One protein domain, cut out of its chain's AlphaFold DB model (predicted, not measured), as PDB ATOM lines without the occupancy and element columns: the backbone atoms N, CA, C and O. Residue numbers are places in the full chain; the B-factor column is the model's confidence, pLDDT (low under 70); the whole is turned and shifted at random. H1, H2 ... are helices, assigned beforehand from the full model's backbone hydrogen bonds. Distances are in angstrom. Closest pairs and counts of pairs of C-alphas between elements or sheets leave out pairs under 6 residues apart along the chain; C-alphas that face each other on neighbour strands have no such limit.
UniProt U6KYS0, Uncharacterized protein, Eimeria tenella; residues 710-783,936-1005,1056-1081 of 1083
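Overview. This is residues 710 to 783, 936 to 1005 and 1056 to 1081 of the 1083 residues of an uncharacterized protein of Eimeria tenella (UniProt U6KYS0). Two groups of crossed helices pack into one body: H1, H2, H5 and H6 make one, H4, H8 and H9 the other, joined where H2 and H4 lie side by side and where H6 and H8 meet at their ends. H3 packs on H6, and residues 973 to 983, of which 983 belongs to H7, stick out. The printed part has 170 residues, with nine named helices, H1 to H9, and no named strand: all helix, compact, radius of gyration of the C-alphas 16.2 A, spans 49 by 45 by 31 A.

Arrangement. Begin with H1, residues 710 to 727, a helical hairpin with H2, residues 734 to 747; their closest C-alphas, Leu 722 and Val 735, are 5.3 A apart. H3, residues 749 to 753, touches the hub H6, residues 955 to 969, closest at C-alphas Met 752 and Trp 967, 5.9 A. H4, residues 760 to 777, touches H2 with residues 770 to 777 alone, closest at C-alphas Gly 777 and Gln 737, 3.9 A. H5, residues 938 to 951, only just touches H6, with 3 pairs of C-alphas within 8 A, closest Cys 949 and Cys 961, 5.7 A. H7, residues 983 to 986, touches no helix. H8, residues 990 to 1002, touches H9, residues 1057 to 1075, opposite ways at a shallow tilt of 29 degrees, closest at C-alphas Ala 998 and Phe 1067, 4.9 A. Every O i to N i+4 pair is within hydrogen-bond range in H1, H3, H4, H5, H6, H8 and H9, against 5 of 10 in H2; H7 is too short for one.

Along the chain. Find C-alpha 710 at (-29.381, -25.293, -35.706), where H1 begins its 25.4 A; H9, 27.3 A, ends at C-alpha 1075, (-13.323, -53.337, -24.546).

Size, cuts and confidence. Cuts leave gaps of 10.4 A between C-alphas 783 and 936 and 12.8 A between 1005 and 1056. The link H6 to H7 is long; pLDDT is under 70 at 32 residues, among them 972 to 989.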
ATOM      1  N   PRO A 710     -30.686 -24.698 -35.401       79.56
ATOM      2  CA  PRO A 710     -29.381 -25.293 -35.706       79.56
ATOM      3  C   PRO A 710     -29.276 -26.769 -35.295       79.56
ATOM      4  O   PRO A 710     -28.590 -27.551 -35.960       79.56
ATOM      5  N   LEU A 711     -29.998 -27.166 -34.241       84.06
ATOM      6  CA  LEU A 711     -30.139 -28.557 -33.831       84.06
ATOM      7  C   LEU A 711     -30.873 -29.405 -34.880       84.06
ATOM      8  O   LEU A 711     -30.326 -30.425 -35.298       84.06
ATOM      9  N   GLU A 712     -32.062 -28.989 -35.323       86.50
ATOM     10  CA  GLU A 712     -32.808 -29.654 -36.408       86.50
ATOM     11  C   GLU A 712     -31.946 -29.744 -37.666       86.50
ATOM     12  O   GLU A 712     -31.769 -30.815 -38.234       86.50
ATOM     13  N   THR A 713     -31.265 -28.652 -38.013       88.81
ATOM     14  CA  THR A 713     -30.348 -28.618 -39.155       88.81
ATOM     15  C   THR A 713     -29.199 -29.629 -39.009       88.81
ATOM     16  O   THR A 713     -28.788 -30.239 -40.000       88.81
ATOM     17  N   CYS A 714     -28.647 -29.815 -37.803       89.69
ATOM     18  CA  CYS A 714     -27.612 -30.821 -37.535       89.69
ATOM     19  C   CYS A 714     -28.163 -32.240 -37.686       89.69
ATOM     20  O   CYS A 714     -27.542 -33.069 -38.354       89.69
ATOM     21  N   LEU A 715     -29.337 -32.504 -37.104       91.94
ATOM     22  CA  LEU A 715     -29.997 -33.806 -37.162       91.94
ATOM     23  C   LEU A 715     -30.389 -34.166 -38.597       91.94
ATOM     24  O   LEU A 715     -30.017 -35.240 -39.057       91.94
ATOM     25  N   ASP A 716     -30.981 -33.246 -39.355       92.94
ATOM     26  CA  ASP A 716     -31.352 -33.450 -40.757       92.94
ATOM     27  C   ASP A 716     -30.141 -33.746 -41.646       92.94
ATOM     28  O   ASP A 716     -30.207 -34.543 -42.587       92.94
ATOM     29  N   LYS A 717     -29.011 -33.067 -41.406       93.94
ATOM     30  CA  LYS A 717     -27.758 -33.348 -42.125       93.94
ATOM     31  C   LYS A 717     -27.220 -34.726 -41.757       93.94
ATOM     32  O   LYS A 717     -26.819 -35.474 -42.645       93.94
ATOM     33  N   LEU A 718     -27.247 -35.074 -40.474       93.62
ATOM     34  CA  LEU A 718     -26.781 -36.362 -39.977       93.62
ATOM     35  C   LEU A 718     -27.641 -37.526 -40.492       93.62
ATOM     36  O   LEU A 718     -27.102 -38.548 -40.917       93.62
ATOM     37  N   GLU A 719     -28.963 -37.369 -40.515       94.69
ATOM     38  CA  GLU A 719     -29.895 -38.345 -41.080       94.69
ATOM     39  C   GLU A 719     -29.650 -38.549 -42.574       94.69
ATOM     40  O   GLU A 719     -29.542 -39.689 -43.032       94.69
ATOM     41  N   ARG A 720     -29.461 -37.460 -43.330       94.88
ATOM     42  CA  ARG A 720     -29.082 -37.537 -44.748       94.88
ATOM     43  C   ARG A 720     -27.736 -38.225 -44.949       94.88
ATOM     44  O   ARG A 720     -27.625 -39.054 -45.849       94.88
ATOM     45  N   ALA A 721     -26.740 -37.940 -44.112       94.56
ATOM     46  CA  ALA A 721     -25.436 -38.597 -44.170       94.56
ATOM     47  C   ALA A 721     -25.555 -40.111 -43.927       94.56
ATOM     48  O   ALA A 721     -24.956 -40.910 -44.648       94.56
ATOM     49  N   LEU A 722     -26.372 -40.522 -42.953       93.81
ATOM     50  CA  LEU A 722     -26.635 -41.931 -42.658       93.81
ATOM     51  C   LEU A 722     -27.428 -42.623 -43.776       93.81
ATOM     52  O   LEU A 722     -27.113 -43.760 -44.131       93.81
ATOM     53  N   ALA A 723     -28.412 -41.943 -44.367       93.69
ATOM     54  CA  ALA A 723     -29.174 -42.455 -45.503       93.69
ATOM     55  C   ALA A 723     -28.290 -42.624 -46.750       93.69
ATOM     56  O   ALA A 723     -28.351 -43.654 -47.421       93.69
ATOM     57  N   GLN A 724     -27.413 -41.657 -47.033       94.38
ATOM     58  CA  GLN A 724     -26.430 -41.755 -48.114       94.38
ATOM     59  C   GLN A 724     -25.428 -42.883 -47.867       94.38
ATOM     60  O   GLN A 724     -25.095 -43.623 -48.789       94.38
ATOM     61  N   TYR A 725     -24.964 -43.052 -46.630       93.75
ATOM     62  CA  TYR A 725     -24.098 -44.170 -46.270       93.75
ATOM     63  C   TYR A 725     -24.789 -45.521 -46.503       93.75
ATOM     64  O   TYR A 725     -24.188 -46.408 -47.108       93.75
ATOM     65  N   ALA A 726     -26.061 -45.657 -46.116       92.75
ATOM     66  CA  ALA A 726     -26.857 -46.849 -46.413       92.75
ATOM     67  C   ALA A 726     -27.018 -47.078 -47.930       92.75
ATOM     68  O   ALA A 726     -26.887 -48.207 -48.398       92.75
ATOM     69  N   ALA A 727     -27.229 -46.018 -48.718       93.69
ATOM     70  CA  ALA A 727     -27.309 -46.107 -50.178       93.69
ATOM     71  C   ALA A 727     -25.974 -46.517 -50.834       93.69
ATOM     72  O   ALA A 727     -25.970 -47.205 -51.852       93.69
ATOM     73  N   ASN A 728     -24.840 -46.155 -50.229       92.88
ATOM     74  CA  ASN A 728     -23.490 -46.434 -50.731       92.88
ATOM     75  C   ASN A 728     -22.929 -47.796 -50.276       92.88
ATOM     76  O   ASN A 728     -21.714 -47.969 -50.174       92.88
ATOM     77  N   GLY A 729     -23.799 -48.768 -49.990       91.94
ATOM     78  CA  GLY A 729     -23.405 -50.117 -49.572       91.94
ATOM     79  C   GLY A 729     -23.216 -50.294 -48.063       91.94
ATOM     80  O   GLY A 729     -22.783 -51.361 -47.630       91.94
ATOM     81  N   GLY A 730     -23.553 -49.282 -47.257       91.38
ATOM     82  CA  GLY A 730     -23.745 -49.445 -45.819       91.38
ATOM     83  C   GLY A 730     -24.977 -50.308 -45.496       91.38
ATOM     84  O   GLY A 730     -25.801 -50.599 -46.365       91.38
ATOM     85  N   PRO A 731     -25.145 -50.736 -44.237       89.75
ATOM     86  CA  PRO A 731     -26.305 -51.514 -43.825       89.75
ATOM     87  C   PRO A 731     -27.597 -50.689 -43.992       89.75
ATOM     88  O   PRO A 731     -27.635 -49.515 -43.616       89.75
ATOM     89  N   PRO A 732     -28.697 -51.292 -44.478       87.00
ATOM     90  CA  PRO A 732     -29.940 -50.567 -44.761       87.00
ATOM     91  C   PRO A 732     -30.601 -49.977 -43.506       87.00
ATOM     92  O   PRO A 732     -31.424 -49.073 -43.601       87.00
ATOM     93  N   ASN A 733     -30.242 -50.468 -42.319       87.44
ATOM     94  CA  ASN A 733     -30.700 -49.961 -41.026       87.44
ATOM     95  C   ASN A 733     -29.664 -49.070 -40.316       87.44
ATOM     96  O   ASN A 733     -29.793 -48.854 -39.111       87.44
ATOM     97  N   ALA A 734     -28.662 -48.535 -41.029       86.12
ATOM     98  CA  ALA A 734     -27.651 -47.636 -40.460       86.12
ATOM     99  C   ALA A 734     -28.277 -46.456 -39.702       86.12
ATOM    100  O   ALA A 734     -27.841 -46.140 -38.599       86.12
ATOM    101  N   VAL A 735     -29.326 -45.847 -40.269       88.75
ATOM    102  CA  VAL A 735     -30.042 -44.722 -39.648       88.75
ATOM    103  C   VAL A 735     -30.579 -45.130 -38.273       88.75
ATOM    104  O   VAL A 735     -30.226 -44.524 -37.272       88.75
ATOM    105  N   GLN A 736     -31.345 -46.223 -38.193       88.56
ATOM    106  CA  GLN A 736     -31.928 -46.711 -36.936       88.56
ATOM    107  C   GLN A 736     -30.861 -47.109 -35.902       88.56
ATOM    108  O   GLN A 736     -31.043 -46.888 -34.708       88.56
ATOM    109  N   GLN A 737     -29.748 -47.689 -36.356       87.06
ATOM    110  CA  GLN A 737     -28.686 -48.186 -35.480       87.06
ATOM    111  C   GLN A 737     -27.758 -47.092 -34.939       87.06
ATOM    112  O   GLN A 737     -27.283 -47.187 -33.807       87.06
ATOM    113  N   LEU A 738     -27.432 -46.090 -35.755       90.50
ATOM    114  CA  LEU A 738     -26.362 -45.137 -35.454       90.50
ATOM    115  C   LEU A 738     -26.889 -43.756 -35.061       90.50
ATOM    116  O   LEU A 738     -26.231 -43.072 -34.276       90.50
ATOM    117  N   LEU A 739     -28.072 -43.354 -35.540       91.38
ATOM    118  CA  LEU A 739     -28.647 -42.040 -35.239       91.38
ATOM    119  C   LEU A 739     -28.815 -41.784 -33.730       91.38
ATOM    120  O   LEU A 739     -28.430 -40.698 -33.295       91.38
ATOM    121  N   PRO A 740     -29.278 -42.735 -32.884       89.75
ATOM    122  CA  PRO A 740     -29.390 -42.486 -31.443       89.75
ATOM    123  C   PRO A 740     -28.058 -42.102 -30.783       89.75
ATOM    124  O   PRO A 740     -28.036 -41.257 -29.896       89.75
ATOM    125  N   LEU A 741     -26.943 -42.691 -31.228       88.81
ATOM    126  CA  LEU A 741     -25.609 -42.402 -30.695       88.81
ATOM    127  C   LEU A 741     -25.034 -41.112 -31.281       88.81
ATOM    128  O   LEU A 741     -24.547 -40.260 -30.543       88.81
ATOM    129  N   LEU A 742     -25.085 -40.963 -32.605       90.88
ATOM    130  CA  LEU A 742     -24.493 -39.817 -33.297       90.88
ATOM    131  C   LEU A 742     -25.273 -38.519 -33.047       90.88
ATOM    132  O   LEU A 742     -24.672 -37.448 -33.002       90.88
ATOM    133  N   SER A 743     -26.584 -38.599 -32.801       91.19
ATOM    134  CA  SER A 743     -27.401 -37.432 -32.440       91.19
ATOM    135  C   SER A 743     -26.991 -36.808 -31.104       91.19
ATOM    136  O   SER A 743     -27.223 -35.615 -30.914       91.19
ATOM    137  N   LEU A 744     -26.316 -37.549 -30.210       89.19
ATOM    138  CA  LEU A 744     -25.738 -36.974 -28.991       89.19
ATOM    139  C   LEU A 744     -24.697 -35.900 -29.324       89.19
ATOM    140  O   LEU A 744     -24.679 -34.863 -28.670       89.19
ATOM    141  N   ALA A 745     -23.895 -36.104 -30.374       90.06
ATOM    142  CA  ALA A 745     -22.908 -35.122 -30.816       90.06
ATOM    143  C   ALA A 745     -23.554 -33.862 -31.413       90.06
ATOM    144  O   ALA A 745     -22.951 -32.799 -31.342       90.06
ATOM    145  N   CYS A 746     -24.773 -33.954 -31.958       87.81
ATOM    146  CA  CYS A 746     -25.555 -32.780 -32.364       87.81
ATOM    147  C   CYS A 746     -26.191 -32.078 -31.153       87.81
ATOM    148  O   CYS A 746     -26.099 -30.861 -31.026       87.81
ATOM    149  N   ARG A 747     -26.826 -32.840 -30.253       86.56
ATOM    150  CA  ARG A 747     -27.606 -32.309 -29.117       86.56
ATOM    151  C   ARG A 747     -26.746 -31.719 -28.006       86.56
ATOM    152  O   ARG A 747     -27.148 -30.746 -27.379       86.56
ATOM    153  N   TYR A 748     -25.583 -32.313 -27.758       88.69
ATOM    154  CA  TYR A 748     -24.748 -32.014 -26.594       88.69
ATOM    155  C   TYR A 748     -23.313 -31.647 -26.973       88.69
ATOM    156  O   TYR A 748     -22.393 -31.845 -26.178       88.69
ATOM    157  N   ARG A 749     -23.105 -31.120 -28.189       89.44
ATOM    158  CA  ARG A 749     -21.775 -30.783 -28.717       89.44
ATOM    159  C   ARG A 749     -20.952 -29.965 -27.727       89.44
ATOM    160  O   ARG A 749     -19.871 -30.393 -27.338       89.44
ATOM    161  N   GLY A 750     -21.487 -28.823 -27.286       86.62
ATOM    162  CA  GLY A 750     -20.780 -27.910 -26.385       86.62
ATOM    163  C   GLY A 750     -20.460 -28.552 -25.034       86.62
ATOM    164  O   GLY A 750     -19.363 -28.390 -24.508       86.62
ATOM    165  N   GLN A 751     -21.379 -29.346 -24.485       89.12
ATOM    166  CA  GLN A 751     -21.153 -30.065 -23.233       89.12
ATOM    167  C   GLN A 751     -20.066 -31.144 -23.365       89.12
ATOM    168  O   GLN A 751     -19.229 -31.281 -22.469       89.12
ATOM    169  N   MET A 752     -20.069 -31.894 -24.474       88.81
ATOM    170  CA  MET A 752     -19.098 -32.954 -24.765       88.81
ATOM    171  C   MET A 752     -17.704 -32.389 -25.062       88.81
ATOM    172  O   MET A 752     -16.709 -32.943 -24.594       88.81
ATOM    173  N   GLU A 753     -17.614 -31.288 -25.811       89.06
ATOM    174  CA  GLU A 753     -16.347 -30.601 -26.094       89.06
ATOM    175  C   GLU A 753     -15.712 -30.046 -24.808       89.06
ATOM    176  O   GLU A 753     -14.490 -30.097 -24.661       89.06
ATOM    177  N   HIS A 754     -16.537 -29.622 -23.843       91.00
ATOM    178  CA  HIS A 754     -16.102 -29.063 -22.562       91.00
ATOM    179  C   HIS A 754     -16.277 -30.017 -21.378       91.00
ATOM    180  O   HIS A 754     -16.873 -29.682 -20.354       91.00
ATOM    181  N   TRP A 755     -15.802 -31.252 -21.516       89.00
ATOM    182  CA  TRP A 755     -16.023 -32.297 -20.515       89.00
ATOM    183  C   TRP A 755     -15.241 -32.115 -19.203       89.00
ATOM    184  O   TRP A 755     -15.675 -32.601 -18.160       89.00
ATOM    185  N   LEU A 756     -14.097 -31.423 -19.203       88.44
ATOM    186  CA  LEU A 756     -13.256 -31.295 -17.997       88.44
ATOM    187  C   LEU A 756     -13.944 -30.473 -16.897       88.44
ATOM    188  O   LEU A 756     -13.717 -30.681 -15.700       88.44
ATOM    189  N   SER A 757     -14.800 -29.547 -17.316       89.94
ATOM    190  CA  SER A 757     -15.631 -28.709 -16.463       89.94
ATOM    191  C   SER A 757     -17.046 -29.267 -16.246       89.94
ATOM    192  O   SER A 757     -17.882 -28.558 -15.687       89.94
ATOM    193  N   ALA A 758     -17.328 -30.511 -16.658       89.25
ATOM    194  CA  ALA A 758     -18.648 -31.121 -16.503       89.25
ATOM    195  C   ALA A 758     -19.063 -31.272 -15.030       89.25
ATOM    196  O   ALA A 758     -18.248 -31.603 -14.159       89.25
ATOM    197  N   GLY A 759     -20.348 -31.027 -14.765       85.81
ATOM    198  CA  GLY A 759     -20.960 -31.204 -13.447       85.81
ATOM    199  C   GLY A 759     -21.160 -32.680 -13.093       85.81
ATOM    200  O   GLY A 759     -21.150 -33.550 -13.962       85.81
ATOM    201  N   SER A 760     -21.375 -32.995 -11.815       83.50
ATOM    202  CA  SER A 760     -21.588 -34.385 -11.390       83.50
ATOM    203  C   SER A 760     -22.897 -34.959 -11.944       83.50
ATOM    204  O   SER A 760     -22.881 -36.033 -12.548       83.50
ATOM    205  N   GLU A 761     -24.007 -34.223 -11.837       81.69
ATOM    206  CA  GLU A 761     -25.304 -34.651 -12.386       81.69
ATOM    207  C   GLU A 761     -25.286 -34.742 -13.917       81.69
ATOM    208  O   GLU A 761     -25.906 -35.628 -14.507       81.69
ATOM    209  N   GLU A 762     -24.526 -33.866 -14.568       84.56
ATOM    210  CA  GLU A 762     -24.324 -33.899 -16.012       84.56
ATOM    211  C   GLU A 762     -23.576 -35.170 -16.440       84.56
ATOM    212  O   GLU A 762     -23.996 -35.854 -17.370       84.56
ATOM    213  N   VAL A 763     -22.508 -35.544 -15.730       85.44
ATOM    214  CA  VAL A 763     -21.732 -36.765 -16.006       85.44
ATOM    215  C   VAL A 763     -22.589 -38.021 -15.834       85.44
ATOM    216  O   VAL A 763     -22.509 -38.946 -16.645       85.44
ATOM    217  N   GLU A 764     -23.443 -38.055 -14.810       84.50
ATOM    218  CA  GLU A 764     -24.416 -39.132 -14.626       84.50
ATOM    219  C   GLU A 764     -25.458 -39.176 -15.746       84.50
ATOM    220  O   GLU A 764     -25.729 -40.252 -16.291       84.50
ATOM    221  N   SER A 765     -25.980 -38.017 -16.144       82.31
ATOM    222  CA  SER A 765     -26.924 -37.893 -17.257       82.31
ATOM    223  C   SER A 765     -26.303 -38.386 -18.564       82.31
ATOM    224  O   SER A 765     -26.927 -39.152 -19.296       82.31
ATOM    225  N   PHE A 766     -25.041 -38.049 -18.834       84.75
ATOM    226  CA  PHE A 766     -24.324 -38.552 -20.002       84.75
ATOM    227  C   PHE A 766     -24.079 -40.055 -19.958       84.75
ATOM    228  O   PHE A 766     -24.182 -40.711 -20.994       84.75
ATOM    229  N   ALA A 767     -23.798 -40.624 -18.783       83.88
ATOM    230  CA  ALA A 767     -23.636 -42.070 -18.645       83.88
ATOM    231  C   ALA A 767     -24.943 -42.790 -19.001       83.88
ATOM    232  O   ALA A 767     -24.931 -43.795 -19.718       83.88
ATOM    233  N   PHE A 768     -26.068 -42.233 -18.551       83.38
ATOM    234  CA  PHE A 768     -27.397 -42.732 -18.867       83.38
ATOM    235  C   PHE A 768     -27.731 -42.598 -20.359       83.38
ATOM    236  O   PHE A 768     -28.082 -43.590 -21.002       83.38
ATOM    237  N   LEU A 769     -27.584 -41.400 -20.933       82.88
ATOM    238  CA  LEU A 769     -27.904 -41.112 -22.335       82.88
ATOM    239  C   LEU A 769     -27.045 -41.934 -23.298       82.88
ATOM    240  O   LEU A 769     -27.582 -42.537 -24.227       82.88
ATOM    241  N   LEU A 770     -25.736 -42.021 -23.049       85.06
ATOM    242  CA  LEU A 770     -24.826 -42.813 -23.874       85.06
ATOM    243  C   LEU A 770     -25.173 -44.301 -23.805       85.06
ATOM    244  O   LEU A 770     -25.293 -44.953 -24.840       85.06
ATOM    245  N   GLY A 771     -25.375 -44.844 -22.601       79.75
ATOM    246  CA  GLY A 771     -25.764 -46.243 -22.462       79.75
ATOM    247  C   GLY A 771     -27.106 -46.535 -23.150       79.75
ATOM    248  O   GLY A 771     -27.235 -47.562 -23.815       79.75
ATOM    249  N   ARG A 772     -28.091 -45.628 -23.047       81.62
ATOM    250  CA  ARG A 772     -29.407 -45.772 -23.692       81.62
ATOM    251  C   ARG A 772     -29.277 -45.730 -25.210       81.62
ATOM    252  O   ARG A 772     -29.878 -46.564 -25.881       81.62
ATOM    253  N   ALA A 773     -28.480 -44.809 -25.742       83.19
ATOM    254  CA  ALA A 773     -28.221 -44.701 -27.172       83.19
ATOM    255  C   ALA A 773     -27.586 -45.978 -27.740       83.19
ATOM    256  O   ALA A 773     -28.001 -46.441 -28.800       83.19
ATOM    257  N   ILE A 774     -26.647 -46.595 -27.010       81.75
ATOM    258  CA  ILE A 774     -26.063 -47.889 -27.395       81.75
ATOM    259  C   ILE A 774     -27.142 -48.978 -27.394       81.75
ATOM    260  O   ILE A 774     -27.257 -49.716 -28.365       81.75
ATOM    261  N   ILE A 775     -27.968 -49.061 -26.343       80.50
ATOM    262  CA  ILE A 775     -29.046 -50.060 -26.258       80.50
ATOM    263  C   ILE A 775     -30.017 -49.914 -27.438       80.50
ATOM    264  O   ILE A 775     -30.271 -50.901 -28.123       80.50
ATOM    265  N   LEU A 776     -30.511 -48.703 -27.711       80.56
ATOM    266  CA  LEU A 776     -31.439 -48.432 -28.817       80.56
ATOM    267  C   LEU A 776     -30.809 -48.697 -30.189       80.56
ATOM    268  O   LEU A 776     -31.473 -49.222 -31.079       80.56
ATOM    269  N   GLY A 777     -29.528 -48.363 -30.349       77.75
ATOM    270  CA  GLY A 777     -28.785 -48.598 -31.582       77.75
ATOM    271  C   GLY A 777     -28.471 -50.074 -31.843       77.75
ATOM    272  O   GLY A 777     -28.295 -50.479 -32.992       77.75
ATOM    273  N   THR A 778     -28.421 -50.906 -30.798       76.50
ATOM    274  CA  THR A 778     -28.142 -52.339 -30.941       76.50
ATOM    275  C   THR A 778     -29.402 -53.140 -31.313       76.50
ATOM    276  O   THR A 778     -30.366 -53.172 -30.546       76.50
ATOM    277  N   PRO A 779     -29.405 -53.899 -32.432       60.53
ATOM    278  CA  PRO A 779     -30.556 -54.705 -32.865       60.53
ATOM    279  C   PRO A 779     -31.027 -55.755 -31.847       60.53
ATOM    280  O   PRO A 779     -32.171 -56.199 -31.897       60.53
ATOM    281  N   ALA A 780     -30.161 -56.148 -30.908       50.56
ATOM    282  CA  ALA A 780     -30.489 -57.073 -29.826       50.56
ATOM    283  C   ALA A 780     -31.554 -56.528 -28.850       50.56
ATOM    284  O   ALA A 780     -32.244 -57.323 -28.216       50.56
ATOM    285  N   ALA A 781     -31.747 -55.206 -28.755       45.41
ATOM    286  CA  ALA A 781     -32.782 -54.613 -27.905       45.41
ATOM    287  C   ALA A 781     -34.192 -54.665 -28.529       45.41
ATOM    288  O   ALA A 781     -35.184 -54.666 -27.805       45.41
ATOM    289  N   SER A 782     -34.294 -54.757 -29.861       39.59
ATOM    290  CA  SER A 782     -35.571 -54.726 -30.593       39.59
ATOM    291  C   SER A 782     -36.291 -56.086 -30.642       39.59
ATOM    292  O   SER A 782     -37.514 -56.136 -30.745       39.59
ATOM    293  N   ILE A 783     -35.570 -57.206 -30.507       42.16
ATOM    294  CA  ILE A 783     -36.147 -58.559 -30.681       42.16
ATOM    295  C   ILE A 783     -36.912 -59.060 -29.439       42.16
ATOM    296  O   ILE A 783     -37.699 -59.999 -29.528       42.16
ATOM    297  N   ALA A 936     -28.259 -58.960 -35.052       52.75
ATOM    298  CA  ALA A 936     -26.861 -58.713 -35.347       52.75
ATOM    299  C   ALA A 936     -26.107 -58.530 -34.011       52.75
ATOM    300  O   ALA A 936     -26.592 -57.789 -33.146       52.75
ATOM    301  N   PRO A 937     -24.980 -59.230 -33.797       68.38
ATOM    302  CA  PRO A 937     -24.193 -59.092 -32.578       68.38
ATOM    303  C   PRO A 937     -23.708 -57.647 -32.408       68.38
ATOM    304  O   PRO A 937     -23.582 -56.904 -33.380       68.38
ATOM    305  N   VAL A 938     -23.407 -57.235 -31.170       68.69
ATOM    306  CA  VAL A 938     -22.895 -55.880 -30.875       68.69
ATOM    307  C   VAL A 938     -21.650 -55.554 -31.711       68.69
ATOM    308  O   VAL A 938     -21.463 -54.406 -32.098       68.69
ATOM    309  N   SER A 939     -20.857 -56.566 -32.079       73.94
ATOM    310  CA  SER A 939     -19.749 -56.430 -33.031       73.94
ATOM    311  C   SER A 939     -20.188 -55.845 -34.375       73.94
ATOM    312  O   SER A 939     -19.544 -54.929 -34.858       73.94
ATOM    313  N   THR A 940     -21.325 -56.270 -34.932       79.31
ATOM    314  CA  THR A 940     -21.857 -55.717 -36.187       79.31
ATOM    315  C   THR A 940     -22.257 -54.252 -36.040       79.31
ATOM    316  O   THR A 940     -22.007 -53.460 -36.939       79.31
ATOM    317  N   TRP A 941     -22.847 -53.862 -34.907       83.75
ATOM    318  CA  TRP A 941     -23.163 -52.454 -34.642       83.75
ATOM    319  C   TRP A 941     -21.890 -51.595 -34.545       83.75
ATOM    320  O   TRP A 941     -21.817 -50.528 -35.154       83.75
ATOM    321  N   VAL A 942     -20.864 -52.089 -33.843       83.00
ATOM    322  CA  VAL A 942     -19.545 -51.436 -33.757       83.00
ATOM    323  C   VAL A 942     -18.888 -51.330 -35.135       83.00
ATOM    324  O   VAL A 942     -18.368 -50.271 -35.477       83.00
ATOM    325  N   ASP A 943     -18.941 -52.389 -35.945       85.56
ATOM    326  CA  ASP A 943     -18.390 -52.403 -37.302       85.56
ATOM    327  C   ASP A 943     -19.119 -51.410 -38.216       85.56
ATOM    328  O   ASP A 943     -18.480 -50.729 -39.018       85.56
ATOM    329  N   ASN A 944     -20.436 -51.259 -38.053       87.62
ATOM    330  CA  ASN A 944     -21.234 -50.275 -38.781       87.62
ATOM    331  C   ASN A 944     -20.874 -48.842 -38.376       87.62
ATOM    332  O   ASN A 944     -20.705 -47.990 -39.246       87.62
ATOM    333  N   LEU A 945     -20.704 -48.574 -37.076       89.19
ATOM    334  CA  LEU A 945     -20.239 -47.272 -36.589       89.19
ATOM    335  C   LEU A 945     -18.840 -46.955 -37.131       89.19
ATOM    336  O   LEU A 945     -18.617 -45.862 -37.654       89.19
ATOM    337  N   ARG A 946     -17.917 -47.924 -37.066       90.00
ATOM    338  CA  ARG A 946     -16.566 -47.792 -37.620       90.00
ATOM    339  C   ARG A 946     -16.623 -47.498 -39.109       90.00
ATOM    340  O   ARG A 946     -16.018 -46.535 -39.571       90.00
ATOM    341  N   SER A 947     -17.352 -48.315 -39.862       91.69
ATOM    342  CA  SER A 947     -17.453 -48.159 -41.306       91.69
ATOM    343  C   SER A 947     -18.094 -46.827 -41.687       91.69
ATOM    344  O   SER A 947     -17.618 -46.208 -42.637       91.69
ATOM    345  N   PHE A 948     -19.105 -46.355 -40.953       92.75
ATOM    346  CA  PHE A 948     -19.678 -45.030 -41.167       92.75
ATOM    347  C   PHE A 948     -18.640 -43.933 -40.919       92.75
ATOM    348  O   PHE A 948     -18.394 -43.124 -41.807       92.75
ATOM    349  N   CYS A 949     -17.976 -43.933 -39.760       92.69
ATOM    350  CA  CYS A 949     -17.017 -42.884 -39.414       92.69
ATOM    351  C   CYS A 949     -15.769 -42.860 -40.310       92.69
ATOM    352  O   CYS A 949     -15.181 -41.798 -40.488       92.69
ATOM    353  N   VAL A 950     -15.368 -43.999 -40.886       91.56
ATOM    354  CA  VAL A 950     -14.245 -44.078 -41.838       91.56
ATOM    355  C   VAL A 950     -14.659 -43.659 -43.251       91.56
ATOM    356  O   VAL A 950     -13.882 -43.012 -43.949       91.56
ATOM    357  N   ASN A 951     -15.866 -44.031 -43.692       90.75
ATOM    358  CA  ASN A 951     -16.279 -43.869 -45.090       90.75
ATOM    359  C   ASN A 951     -17.171 -42.648 -45.338       90.75
ATOM    360  O   ASN A 951     -17.425 -42.317 -46.501       90.75
ATOM    361  N   THR A 952     -17.675 -41.992 -44.292       89.31
ATOM    362  CA  THR A 952     -18.507 -40.803 -44.459       89.31
ATOM    363  C   THR A 952     -17.693 -39.680 -45.094       89.31
ATOM    364  O   THR A 952     -16.615 -39.313 -44.632       89.31
ATOM    365  N   ARG A 953     -18.204 -39.157 -46.210       89.56
ATOM    366  CA  ARG A 953     -17.665 -37.963 -46.881       89.56
ATOM    367  C   ARG A 953     -18.464 -36.712 -46.539       89.56
ATOM    368  O   ARG A 953     -18.069 -35.617 -46.924       89.56
ATOM    369  N   ASP A 954     -19.596 -36.887 -45.862       91.69
ATOM    370  CA  ASP A 954     -20.430 -35.782 -45.425       91.69
ATOM    371  C   ASP A 954     -19.774 -35.073 -44.236       91.69
ATOM    372  O   ASP A 954     -19.241 -35.706 -43.314       91.69
ATOM    373  N   GLN A 955     -19.813 -33.743 -44.267       91.06
ATOM    374  CA  GLN A 955     -19.190 -32.918 -43.244       91.06
ATOM    375  C   GLN A 955     -19.842 -33.134 -41.870       91.06
ATOM    376  O   GLN A 955     -19.122 -33.271 -40.886       91.06
ATOM    377  N   ALA A 956     -21.172 -33.230 -41.786       87.25
ATOM    378  CA  ALA A 956     -21.868 -33.415 -40.512       87.25
ATOM    379  C   ALA A 956     -21.594 -34.801 -39.916       87.25
ATOM    380  O   ALA A 956     -21.344 -34.919 -38.718       87.25
ATOM    381  N   GLY A 957     -21.561 -35.845 -40.754       89.81
ATOM    382  CA  GLY A 957     -21.157 -37.185 -40.320       89.81
ATOM    383  C   GLY A 957     -19.718 -37.222 -39.790       89.81
ATOM    384  O   GLY A 957     -19.460 -37.800 -38.733       89.81
ATOM    385  N   THR A 958     -18.794 -36.558 -40.491       92.19
ATOM    386  CA  THR A 958     -17.383 -36.454 -40.084       92.19
ATOM    387  C   THR A 958     -17.240 -35.705 -38.758       92.19
ATOM    388  O   THR A 958     -16.574 -36.193 -37.844       92.19
ATOM    389  N   GLU A 959     -17.905 -34.554 -38.621       90.50
ATOM    390  CA  GLU A 959     -17.896 -33.749 -37.397       90.50
ATOM    391  C   GLU A 959     -18.481 -34.520 -36.206       90.50
ATOM    392  O   GLU A 959     -17.849 -34.577 -35.151       90.50
ATOM    393  N   ALA A 960     -19.631 -35.185 -36.370       89.56
ATOM    394  CA  ALA A 960     -20.258 -35.972 -35.305       89.56
ATOM    395  C   ALA A 960     -19.347 -37.116 -34.821       89.56
ATOM    396  O   ALA A 960     -19.147 -37.293 -33.615       89.56
ATOM    397  N   CYS A 961     -18.737 -37.859 -35.752       92.62
ATOM    398  CA  CYS A 961     -17.769 -38.906 -35.428       92.62
ATOM    399  C   CYS A 961     -16.521 -38.345 -34.731       92.62
ATOM    400  O   CYS A 961     -16.017 -38.958 -33.789       92.62
ATOM    401  N   GLN A 962     -16.027 -37.179 -35.153       90.88
ATOM    402  CA  GLN A 962     -14.859 -36.540 -34.549       90.88
ATOM    403  C   GLN A 962     -15.135 -36.055 -33.121       90.88
ATOM    404  O   GLN A 962     -14.308 -36.302 -32.237       90.88
ATOM    405  N   VAL A 963     -16.280 -35.408 -32.878       88.69
ATOM    406  CA  VAL A 963     -16.707 -34.971 -31.537       88.69
ATOM    407  C   VAL A 963     -16.831 -36.182 -30.615       88.69
ATOM    408  O   VAL A 963     -16.216 -36.213 -29.549       88.69
ATOM    409  N   LEU A 964     -17.532 -37.232 -31.059       87.69
ATOM    410  CA  LEU A 964     -17.720 -38.452 -30.276       87.69
ATOM    411  C   LEU A 964     -16.388 -39.160 -29.972       87.69
ATOM    412  O   LEU A 964     -16.148 -39.555 -28.830       87.69
ATOM    413  N   LYS A 965     -15.499 -39.290 -30.966       89.75
ATOM    414  CA  LYS A 965     -14.159 -39.879 -30.802       89.75
ATOM    415  C   LYS A 965     -13.329 -39.103 -29.784       89.75
ATOM    416  O   LYS A 965     -12.756 -39.706 -28.876       89.75
ATOM    417  N   THR A 966     -13.283 -37.779 -29.932       86.38
ATOM    418  CA  THR A 966     -12.496 -36.886 -29.071       86.38
ATOM    419  C   THR A 966     -13.008 -36.917 -27.637       86.38
ATOM    420  O   THR A 966     -12.213 -37.018 -26.708       86.38
ATOM    421  N   TRP A 967     -14.327 -36.905 -27.442       87.81
ATOM    422  CA  TRP A 967     -14.934 -36.972 -26.116       87.81
ATOM    423  C   TRP A 967     -14.689 -38.321 -25.427       87.81
ATOM    424  O   TRP A 967     -14.204 -38.380 -24.293       87.81
ATOM    425  N   LEU A 968     -14.967 -39.431 -26.119       85.44
ATOM    426  CA  LEU A 968     -14.875 -40.764 -25.524       85.44
ATOM    427  C   LEU A 968     -13.444 -41.190 -25.220       85.44
ATOM    428  O   LEU A 968     -13.243 -41.873 -24.221       85.44
ATOM    429  N   PHE A 969     -12.474 -40.818 -26.060       83.38
ATOM    430  CA  PHE A 969     -11.110 -41.357 -26.001       83.38
ATOM    431  C   PHE A 969     -10.022 -40.302 -25.774       83.38
ATOM    432  O   PHE A 969      -8.860 -40.662 -25.582       83.38
ATOM    433  N   GLY A 970     -10.393 -39.023 -25.724       81.06
ATOM    434  CA  GLY A 970      -9.461 -37.900 -25.714       81.06
ATOM    435  C   GLY A 970      -8.959 -37.546 -27.121       81.06
ATOM    436  O   GLY A 970      -9.183 -38.295 -28.081       81.06
ATOM    437  N   PRO A 971      -8.263 -36.406 -27.275       74.69
ATOM    438  CA  PRO A 971      -7.612 -36.060 -28.532       74.69
ATOM    439  C   PRO A 971      -6.599 -37.155 -28.891       74.69
ATOM    440  O   PRO A 971      -5.770 -37.542 -28.064       74.69
ATOM    441  N   GLY A 972      -6.676 -37.685 -30.117       68.44
ATOM    442  CA  GLY A 972      -5.690 -38.651 -30.608       68.44
ATOM    443  C   GLY A 972      -4.279 -38.075 -30.480       68.44
ATOM    444  O   GLY A 972      -4.133 -36.861 -30.567       68.44
ATOM    445  N   ASN A 973      -3.269 -38.928 -30.256       58.19
ATOM    446  CA  ASN A 973      -1.852 -38.559 -30.100       58.19
ATOM    447  C   ASN A 973      -1.318 -37.773 -31.317       58.19
ATOM    448  O   ASN A 973      -0.545 -38.294 -32.121       58.19
ATOM    449  N   SER A 974      -1.713 -36.518 -31.470       50.50
ATOM    450  CA  SER A 974      -1.067 -35.569 -32.350       50.50
ATOM    451  C   SER A 974       0.306 -35.306 -31.742       50.50
ATOM    452  O   SER A 974       0.445 -35.094 -30.538       50.50
ATOM    453  N   HIS A 975       1.351 -35.409 -32.561       49.56
ATOM    454  CA  HIS A 975       2.752 -35.194 -32.184       49.56
ATOM    455  C   HIS A 975       3.052 -33.711 -31.869       49.56
ATOM    456  O   HIS A 975       4.014 -33.136 -32.371       49.56
ATOM    457  N   GLY A 976       2.198 -33.071 -31.070       53.25
ATOM    458  CA  GLY A 976       2.386 -31.722 -30.565       53.25
ATOM    459  C   GLY A 976       3.415 -31.668 -29.429       53.25
ATOM    460  O   GLY A 976       3.740 -32.702 -28.835       53.25
ATOM    461  N   PRO A 977       3.942 -30.468 -29.126       49.66
ATOM    462  CA  PRO A 977       4.918 -30.264 -28.057       49.66
ATOM    463  C   PRO A 977       4.388 -30.833 -26.737       49.66
ATOM    464  O   PRO A 977       3.205 -30.686 -26.444       49.66
ATOM    465  N   GLN A 978       5.263 -31.510 -25.979       51.69
ATOM    466  CA  GLN A 978       4.945 -32.194 -24.719       51.69
ATOM    467  C   GLN A 978       4.088 -31.310 -23.805       51.69
ATOM    468  O   GLN A 978       4.597 -30.443 -23.100       51.69
ATOM    469  N   VAL A 979       2.779 -31.547 -23.820       53.75
ATOM    470  CA  VAL A 979       1.846 -30.973 -22.853       53.75
ATOM    471  C   VAL A 979       2.139 -31.619 -21.502       53.75
ATOM    472  O   VAL A 979       2.406 -32.821 -21.425       53.75
ATOM    473  N   ASP A 980       2.110 -30.804 -20.454       56.22
ATOM    474  CA  ASP A 980       2.455 -31.167 -19.085       56.22
ATOM    475  C   ASP A 980       1.860 -32.527 -18.667       56.22
ATOM    476  O   ASP A 980       0.661 -32.783 -18.845       56.22
ATOM    477  N   ARG A 981       2.681 -33.423 -18.097       56.16
ATOM    478  CA  ARG A 981       2.286 -34.819 -17.781       56.16
ATOM    479  C   ARG A 981       1.051 -34.907 -16.868       56.16
ATOM    480  O   ARG A 981       0.364 -35.929 -16.874       56.16
ATOM    481  N   GLY A 982       0.768 -33.856 -16.091       56.28
ATOM    482  CA  GLY A 982      -0.435 -33.735 -15.259       56.28
ATOM    483  C   GLY A 982      -1.719 -33.489 -16.063       56.28
ATOM    484  O   GLY A 982      -2.734 -34.134 -15.804       56.28
ATOM    485  N   SER A 983      -1.660 -32.641 -17.094       50.97
ATOM    486  CA  SER A 983      -2.781 -32.371 -18.009       50.97
ATOM    487  C   SER A 983      -3.149 -33.618 -18.828       50.97
ATOM    488  O   SER A 983      -4.321 -33.987 -18.911       50.97
ATOM    489  N   GLN A 984      -2.144 -34.376 -19.287       51.56
ATOM    490  CA  GLN A 984      -2.343 -35.655 -19.989       51.56
ATOM    491  C   GLN A 984      -3.024 -36.757 -19.156       51.56
ATOM    492  O   GLN A 984      -3.528 -37.729 -19.721       51.56
ATOM    493  N   ARG A 985      -3.018 -36.673 -17.817       55.19
ATOM    494  CA  ARG A 985      -3.771 -37.621 -16.973       55.19
ATOM    495  C   ARG A 985      -5.251 -37.263 -16.877       55.19
ATOM    496  O   ARG A 985      -6.056 -38.183 -16.769       55.19
ATOM    497  N   ARG A 986      -5.597 -35.974 -16.943       53.88
ATOM    498  CA  ARG A 986      -6.982 -35.478 -16.854       53.88
ATOM    499  C   ARG A 986      -7.703 -35.470 -18.199       53.88
ATOM    500  O   ARG A 986      -8.904 -35.678 -18.236       53.88
ATOM    501  N   SER A 987      -6.976 -35.348 -19.311       51.62
ATOM    502  CA  SER A 987      -7.525 -35.460 -20.674       51.62
ATOM    503  C   SER A 987      -7.839 -36.897 -21.123       51.62
ATOM    504  O   SER A 987      -8.084 -37.145 -22.306       51.62
ATOM    505  N   ARG A 988      -7.809 -37.876 -20.211       59.31
ATOM    506  CA  ARG A 988      -8.131 -39.267 -20.538       59.31
ATOM    507  C   ARG A 988      -9.645 -39.425 -20.587       59.31
ATOM    508  O   ARG A 988     -10.274 -39.337 -19.545       59.31
ATOM    509  N   ALA A 989     -10.158 -39.683 -21.793       69.81
ATOM    510  CA  ALA A 989     -11.401 -40.389 -22.116       69.81
ATOM    511  C   ALA A 989     -12.587 -40.196 -21.139       69.81
ATOM    512  O   ALA A 989     -12.558 -40.699 -20.017       69.81
ATOM    513  N   ALA A 990     -13.698 -39.597 -21.586       84.00
ATOM    514  CA  ALA A 990     -14.929 -39.558 -20.785       84.00
ATOM    515  C   ALA A 990     -15.427 -40.971 -20.405       84.00
ATOM    516  O   ALA A 990     -15.967 -41.188 -19.320       84.00
ATOM    517  N   LEU A 991     -15.180 -41.967 -21.262       87.00
ATOM    518  CA  LEU A 991     -15.738 -43.314 -21.152       87.00
ATOM    519  C   LEU A 991     -15.448 -44.041 -19.812       87.00
ATOM    520  O   LEU A 991     -16.398 -44.522 -19.192       87.00
ATOM    521  N   PRO A 992     -14.202 -44.118 -19.294       87.31
ATOM    522  CA  PRO A 992     -13.924 -44.639 -17.954       87.31
ATOM    523  C   PRO A 992     -14.726 -43.994 -16.816       87.31
ATOM    524  O   PRO A 992     -15.107 -44.684 -15.869       87.31
ATOM    525  N   ALA A 993     -14.965 -42.678 -16.868       86.06
ATOM    526  CA  ALA A 993     -15.791 -41.995 -15.874       86.06
ATOM    527  C   ALA A 993     -17.247 -42.474 -15.976       86.06
ATOM    528  O   ALA A 993     -17.796 -42.951 -14.984       86.06
ATOM    529  N   LEU A 994     -17.821 -42.476 -17.185       87.56
ATOM    530  CA  LEU A 994     -19.196 -42.928 -17.436       87.56
ATOM    531  C   LEU A 994     -19.434 -44.378 -16.979       87.56
ATOM    532  O   LEU A 994     -20.460 -44.683 -16.375       87.56
ATOM    533  N   ILE A 995     -18.465 -45.270 -17.211       86.81
ATOM    534  CA  ILE A 995     -18.536 -46.675 -16.776       86.81
ATOM    535  C   ILE A 995     -18.594 -46.788 -15.255       86.81
ATOM    536  O   ILE A 995     -19.392 -47.572 -14.745       86.81
ATOM    537  N   ARG A 996     -17.783 -46.009 -14.527       89.38
ATOM    538  CA  ARG A 996     -17.818 -45.994 -13.057       89.38
ATOM    539  C   ARG A 996     -19.146 -45.487 -12.524       89.38
ATOM    540  O   ARG A 996     -19.658 -46.071 -11.574       89.38
ATOM    541  N   VAL A 997     -19.721 -44.456 -13.143       86.12
ATOM    542  CA  VAL A 997     -21.041 -43.954 -12.742       86.12
ATOM    543  C   VAL A 997     -22.116 -45.007 -12.954       86.12
ATOM    544  O   VAL A 997     -22.889 -45.290 -12.040       86.12
ATOM    545  N   ALA A 998     -22.127 -45.642 -14.127       86.56
ATOM    546  CA  ALA A 998     -23.073 -46.709 -14.406       86.56
ATOM    547  C   ALA A 998     -22.907 -47.877 -13.422       86.56
ATOM    548  O   ALA A 998     -23.897 -48.345 -12.866       86.56
ATOM    549  N   GLU A 999     -21.668 -48.298 -13.141       90.38
ATOM    550  CA  GLU A 999     -21.364 -49.341 -12.156       90.38
ATOM    551  C   GLU A 999     -21.873 -48.988 -10.760       90.38
ATOM    552  O   GLU A 999     -22.534 -49.800 -10.115       90.38
ATOM    553  N   TRP A1000     -21.580 -47.778 -10.295       89.88
ATOM    554  CA  TRP A1000     -21.990 -47.291  -8.986       89.88
ATOM    555  C   TRP A1000     -23.513 -47.280  -8.842       89.88
ATOM    556  O   TRP A1000     -24.042 -47.830  -7.873       89.88
ATOM    557  N   ASN A1001     -24.226 -46.795  -9.861       85.31
ATOM    558  CA  ASN A1001     -25.684 -46.797  -9.884       85.31
ATOM    559  C   ASN A1001     -26.302 -48.205  -9.906       85.31
ATOM    560  O   ASN A1001     -27.422 -48.373  -9.427       85.31
ATOM    561  N   THR A1002     -25.591 -49.246 -10.365       85.12
ATOM    562  CA  THR A1002     -26.093 -50.634 -10.254       85.12
ATOM    563  C   THR A1002     -26.150 -51.150  -8.814       85.12
ATOM    564  O   THR A1002     -26.931 -52.059  -8.516       85.12
ATOM    565  N   ARG A1003     -25.328 -50.599  -7.909       86.44
ATOM    566  CA  ARG A1003     -25.050 -51.175  -6.584       86.44
ATOM    567  C   ARG A1003     -25.929 -50.630  -5.452       86.44
ATOM    568  O   ARG A1003     -25.646 -50.952  -4.306       86.44
ATOM    569  N   LYS A1004     -26.987 -49.853  -5.743       73.38
ATOM    570  CA  LYS A1004     -27.711 -49.019  -4.754       73.38
ATOM    571  C   LYS A1004     -26.725 -48.151  -3.971       73.38
ATOM    572  O   LYS A1004     -26.352 -48.498  -2.848       73.38
ATOM    573  N   PRO A1005     -26.244 -47.062  -4.562       72.94
ATOM    574  CA  PRO A1005     -25.172 -46.324  -3.939       72.94
ATOM    575  C   PRO A1005     -25.609 -45.702  -2.607       72.94
ATOM    576  O   PRO A1005     -26.392 -44.758  -2.567       72.94
ATOM    577  N   ARG A1056     -36.038 -47.862  -8.197       55.78
ATOM    578  CA  ARG A1056     -36.941 -49.004  -8.317       55.78
ATOM    579  C   ARG A1056     -36.106 -50.180  -8.841       55.78
ATOM    580  O   ARG A1056     -35.089 -49.967  -9.508       55.78
ATOM    581  N   PRO A1057     -36.462 -51.438  -8.540       65.88
ATOM    582  CA  PRO A1057     -35.775 -52.595  -9.118       65.88
ATOM    583  C   PRO A1057     -35.597 -52.498 -10.646       65.88
ATOM    584  O   PRO A1057     -34.539 -52.861 -11.158       65.88
ATOM    585  N   SER A1058     -36.572 -51.906 -11.344       68.12
ATOM    586  CA  SER A1058     -36.529 -51.604 -12.780       68.12
ATOM    587  C   SER A1058     -35.408 -50.639 -13.182       68.12
ATOM    588  O   SER A1058     -34.745 -50.846 -14.194       68.12
ATOM    589  N   GLU A1059     -35.119 -49.625 -12.370       67.88
ATOM    590  CA  GLU A1059     -34.048 -48.657 -12.640       67.88
ATOM    591  C   GLU A1059     -32.670 -49.260 -12.430       67.88
ATOM    592  O   GLU A1059     -31.744 -48.994 -13.192       67.88
ATOM    593  N   ARG A1060     -32.531 -50.143 -11.438       75.75
ATOM    594  CA  ARG A1060     -31.296 -50.916 -11.267       75.75
ATOM    595  C   ARG A1060     -31.050 -51.859 -12.433       75.75
ATOM    596  O   ARG A1060     -29.918 -51.937 -12.907       75.75
ATOM    597  N   ALA A1061     -32.090 -52.533 -12.916       77.19
ATOM    598  CA  ALA A1061     -31.993 -53.342 -14.124       77.19
ATOM    599  C   ALA A1061     -31.594 -52.483 -15.339       77.19
ATOM    600  O   ALA A1061     -30.729 -52.889 -16.115       77.19
ATOM    601  N   ALA A1062     -32.142 -51.268 -15.467       76.56
ATOM    602  CA  ALA A1062     -31.727 -50.320 -16.499       76.56
ATOM    603  C   ALA A1062     -30.232 -49.975 -16.374       76.56
ATOM    604  O   ALA A1062     -29.482 -50.188 -17.324       76.56
ATOM    605  N   TRP A1063     -29.756 -49.562 -15.197       83.06
ATOM    606  CA  TRP A1063     -28.339 -49.253 -14.967       83.06
ATOM    607  C   TRP A1063     -27.397 -50.439 -15.200       83.06
ATOM    608  O   TRP A1063     -26.301 -50.246 -15.720       83.06
ATOM    609  N   GLN A1064     -27.809 -51.672 -14.895       84.00
ATOM    610  CA  GLN A1064     -27.024 -52.873 -15.212       84.00
ATOM    611  C   GLN A1064     -26.859 -53.080 -16.719       84.00
ATOM    612  O   GLN A1064     -25.768 -53.430 -17.186       84.00
ATOM    613  N   ARG A1065     -27.919 -52.829 -17.494       78.19
ATOM    614  CA  ARG A1065     -27.870 -52.882 -18.961       78.19
ATOM    615  C   ARG A1065     -26.995 -51.761 -19.518       78.19
ATOM    616  O   ARG A1065     -26.131 -52.035 -20.346       78.19
ATOM    617  N   LEU A1066     -27.144 -50.538 -19.000       82.19
ATOM    618  CA  LEU A1066     -26.313 -49.382 -19.365       82.19
ATOM    619  C   LEU A1066     -24.829 -49.652 -19.091       82.19
ATOM    620  O   LEU A1066     -23.987 -49.472 -19.964       82.19
ATOM    621  N   PHE A1067     -24.506 -50.161 -17.903       85.56
ATOM    622  CA  PHE A1067     -23.146 -50.534 -17.528       85.56
ATOM    623  C   PHE A1067     -22.552 -51.592 -18.462       85.56
ATOM    624  O   PHE A1067     -21.404 -51.470 -18.890       85.56
ATOM    625  N   SER A1068     -23.339 -52.615 -18.806       82.44
ATOM    626  CA  SER A1068     -22.919 -53.662 -19.741       82.44
ATOM    627  C   SER A1068     -22.635 -53.082 -21.129       82.44
ATOM    628  O   SER A1068     -21.593 -53.379 -21.707       82.44
ATOM    629  N   ALA A1069     -23.501 -52.195 -21.627       81.06
ATOM    630  CA  ALA A1069     -23.327 -51.518 -22.911       81.06
ATOM    631  C   ALA A1069     -22.051 -50.655 -22.952       81.06
ATOM    632  O   ALA A1069     -21.253 -50.760 -23.884       81.06
ATOM    633  N   LEU A1070     -21.805 -49.857 -21.908       83.12
ATOM    634  CA  LEU A1070     -20.608 -49.016 -21.817       83.12
ATOM    635  C   LEU A1070     -19.315 -49.841 -21.703       83.12
ATOM    636  O   LEU A1070     -18.289 -49.463 -22.269       83.12
ATOM    637  N   LYS A1071     -19.350 -50.986 -21.006       85.06
ATOM    638  CA  LYS A1071     -18.212 -51.917 -20.942       85.06
ATOM    639  C   LYS A1071     -17.841 -52.470 -22.311       85.06
ATOM    640  O   LYS A1071     -16.656 -52.501 -22.628       85.06
ATOM    641  N   VAL A1072     -18.833 -52.843 -23.122       82.06
ATOM    642  CA  VAL A1072     -18.575 -53.309 -24.491       82.06
ATOM    643  C   VAL A1072     -17.838 -52.232 -25.286       82.06
ATOM    644  O   VAL A1072     -16.837 -52.536 -25.925       82.06
ATOM    645  N   LEU A1073     -18.254 -50.967 -25.175       80.88
ATOM    646  CA  LEU A1073     -17.589 -49.859 -25.865       80.88
ATOM    647  C   LEU A1073     -16.124 -49.668 -25.429       80.88
ATOM    648  O   LEU A1073     -15.281 -49.337 -26.256       80.88
ATOM    649  N   ARG A1074     -15.805 -49.890 -24.146       84.38
ATOM    650  CA  ARG A1074     -14.429 -49.806 -23.615       84.38
ATOM    651  C   ARG A1074     -13.538 -50.938 -24.107       84.38
ATOM    652  O   ARG A1074     -12.349 -50.721 -24.325       84.38
ATOM    653  N   ASP A1075     -14.091 -52.140 -24.204       80.50
ATOM    654  CA  ASP A1075     -13.323 -53.337 -24.546       80.50
ATOM    655  C   ASP A1075     -12.983 -53.385 -26.052       80.50
ATOM    656  O   ASP A1075     -12.067 -54.102 -26.461       80.50
ATOM    657  N   VAL A1076     -13.643 -52.557 -26.873       78.38
ATOM    658  CA  VAL A1076     -13.239 -52.291 -28.259       78.38
ATOM    659  C   VAL A1076     -12.070 -51.301 -28.281       78.38
ATOM    660  O   VAL A1076     -12.139 -50.212 -27.709       78.38
ATOM    661  N   LYS A1077     -10.967 -51.643 -28.961       70.88
ATOM    662  CA  LYS A1077      -9.820 -50.726 -29.068       70.88
ATOM    663  C   LYS A1077     -10.230 -49.469 -29.845       70.88
ATOM    664  O   LYS A1077     -10.968 -49.547 -30.812       70.88
ATOM    665  N   CYS A1078      -9.684 -48.304 -29.498       62.03
ATOM    666  CA  CYS A1078     -10.042 -47.043 -30.170       62.03
ATOM    667  C   CYS A1078      -9.771 -47.053 -31.697       62.03
ATOM    668  O   CYS A1078     -10.616 -46.600 -32.470       62.03
ATOM    669  N   LYS A1079      -8.648 -47.647 -32.143       61.47
ATOM    670  CA  LYS A1079      -8.373 -47.903 -33.579       61.47
ATOM    671  C   LYS A1079      -9.440 -48.810 -34.215       61.47
ATOM    672  O   LYS A1079      -9.850 -48.647 -35.353       61.47
ATOM    673  N   ASP A1080      -9.992 -49.716 -33.419       71.06
ATOM    674  CA  ASP A1080     -11.057 -50.626 -33.824       71.06
ATOM    675  C   ASP A1080     -12.459 -49.963 -33.757       71.06
ATOM    676  O   ASP A1080     -13.455 -50.597 -34.077       71.06
ATOM    677  N   LEU A1081     -12.606 -48.698 -33.359       72.38
ATOM    678  CA  LEU A1081     -13.912 -48.014 -33.324       72.38
ATOM    679  C   LEU A1081     -14.049 -46.951 -34.409       72.38
ATOM    680  O   LEU A1081     -15.128 -46.786 -34.963       72.38
TER     681      LEU A1081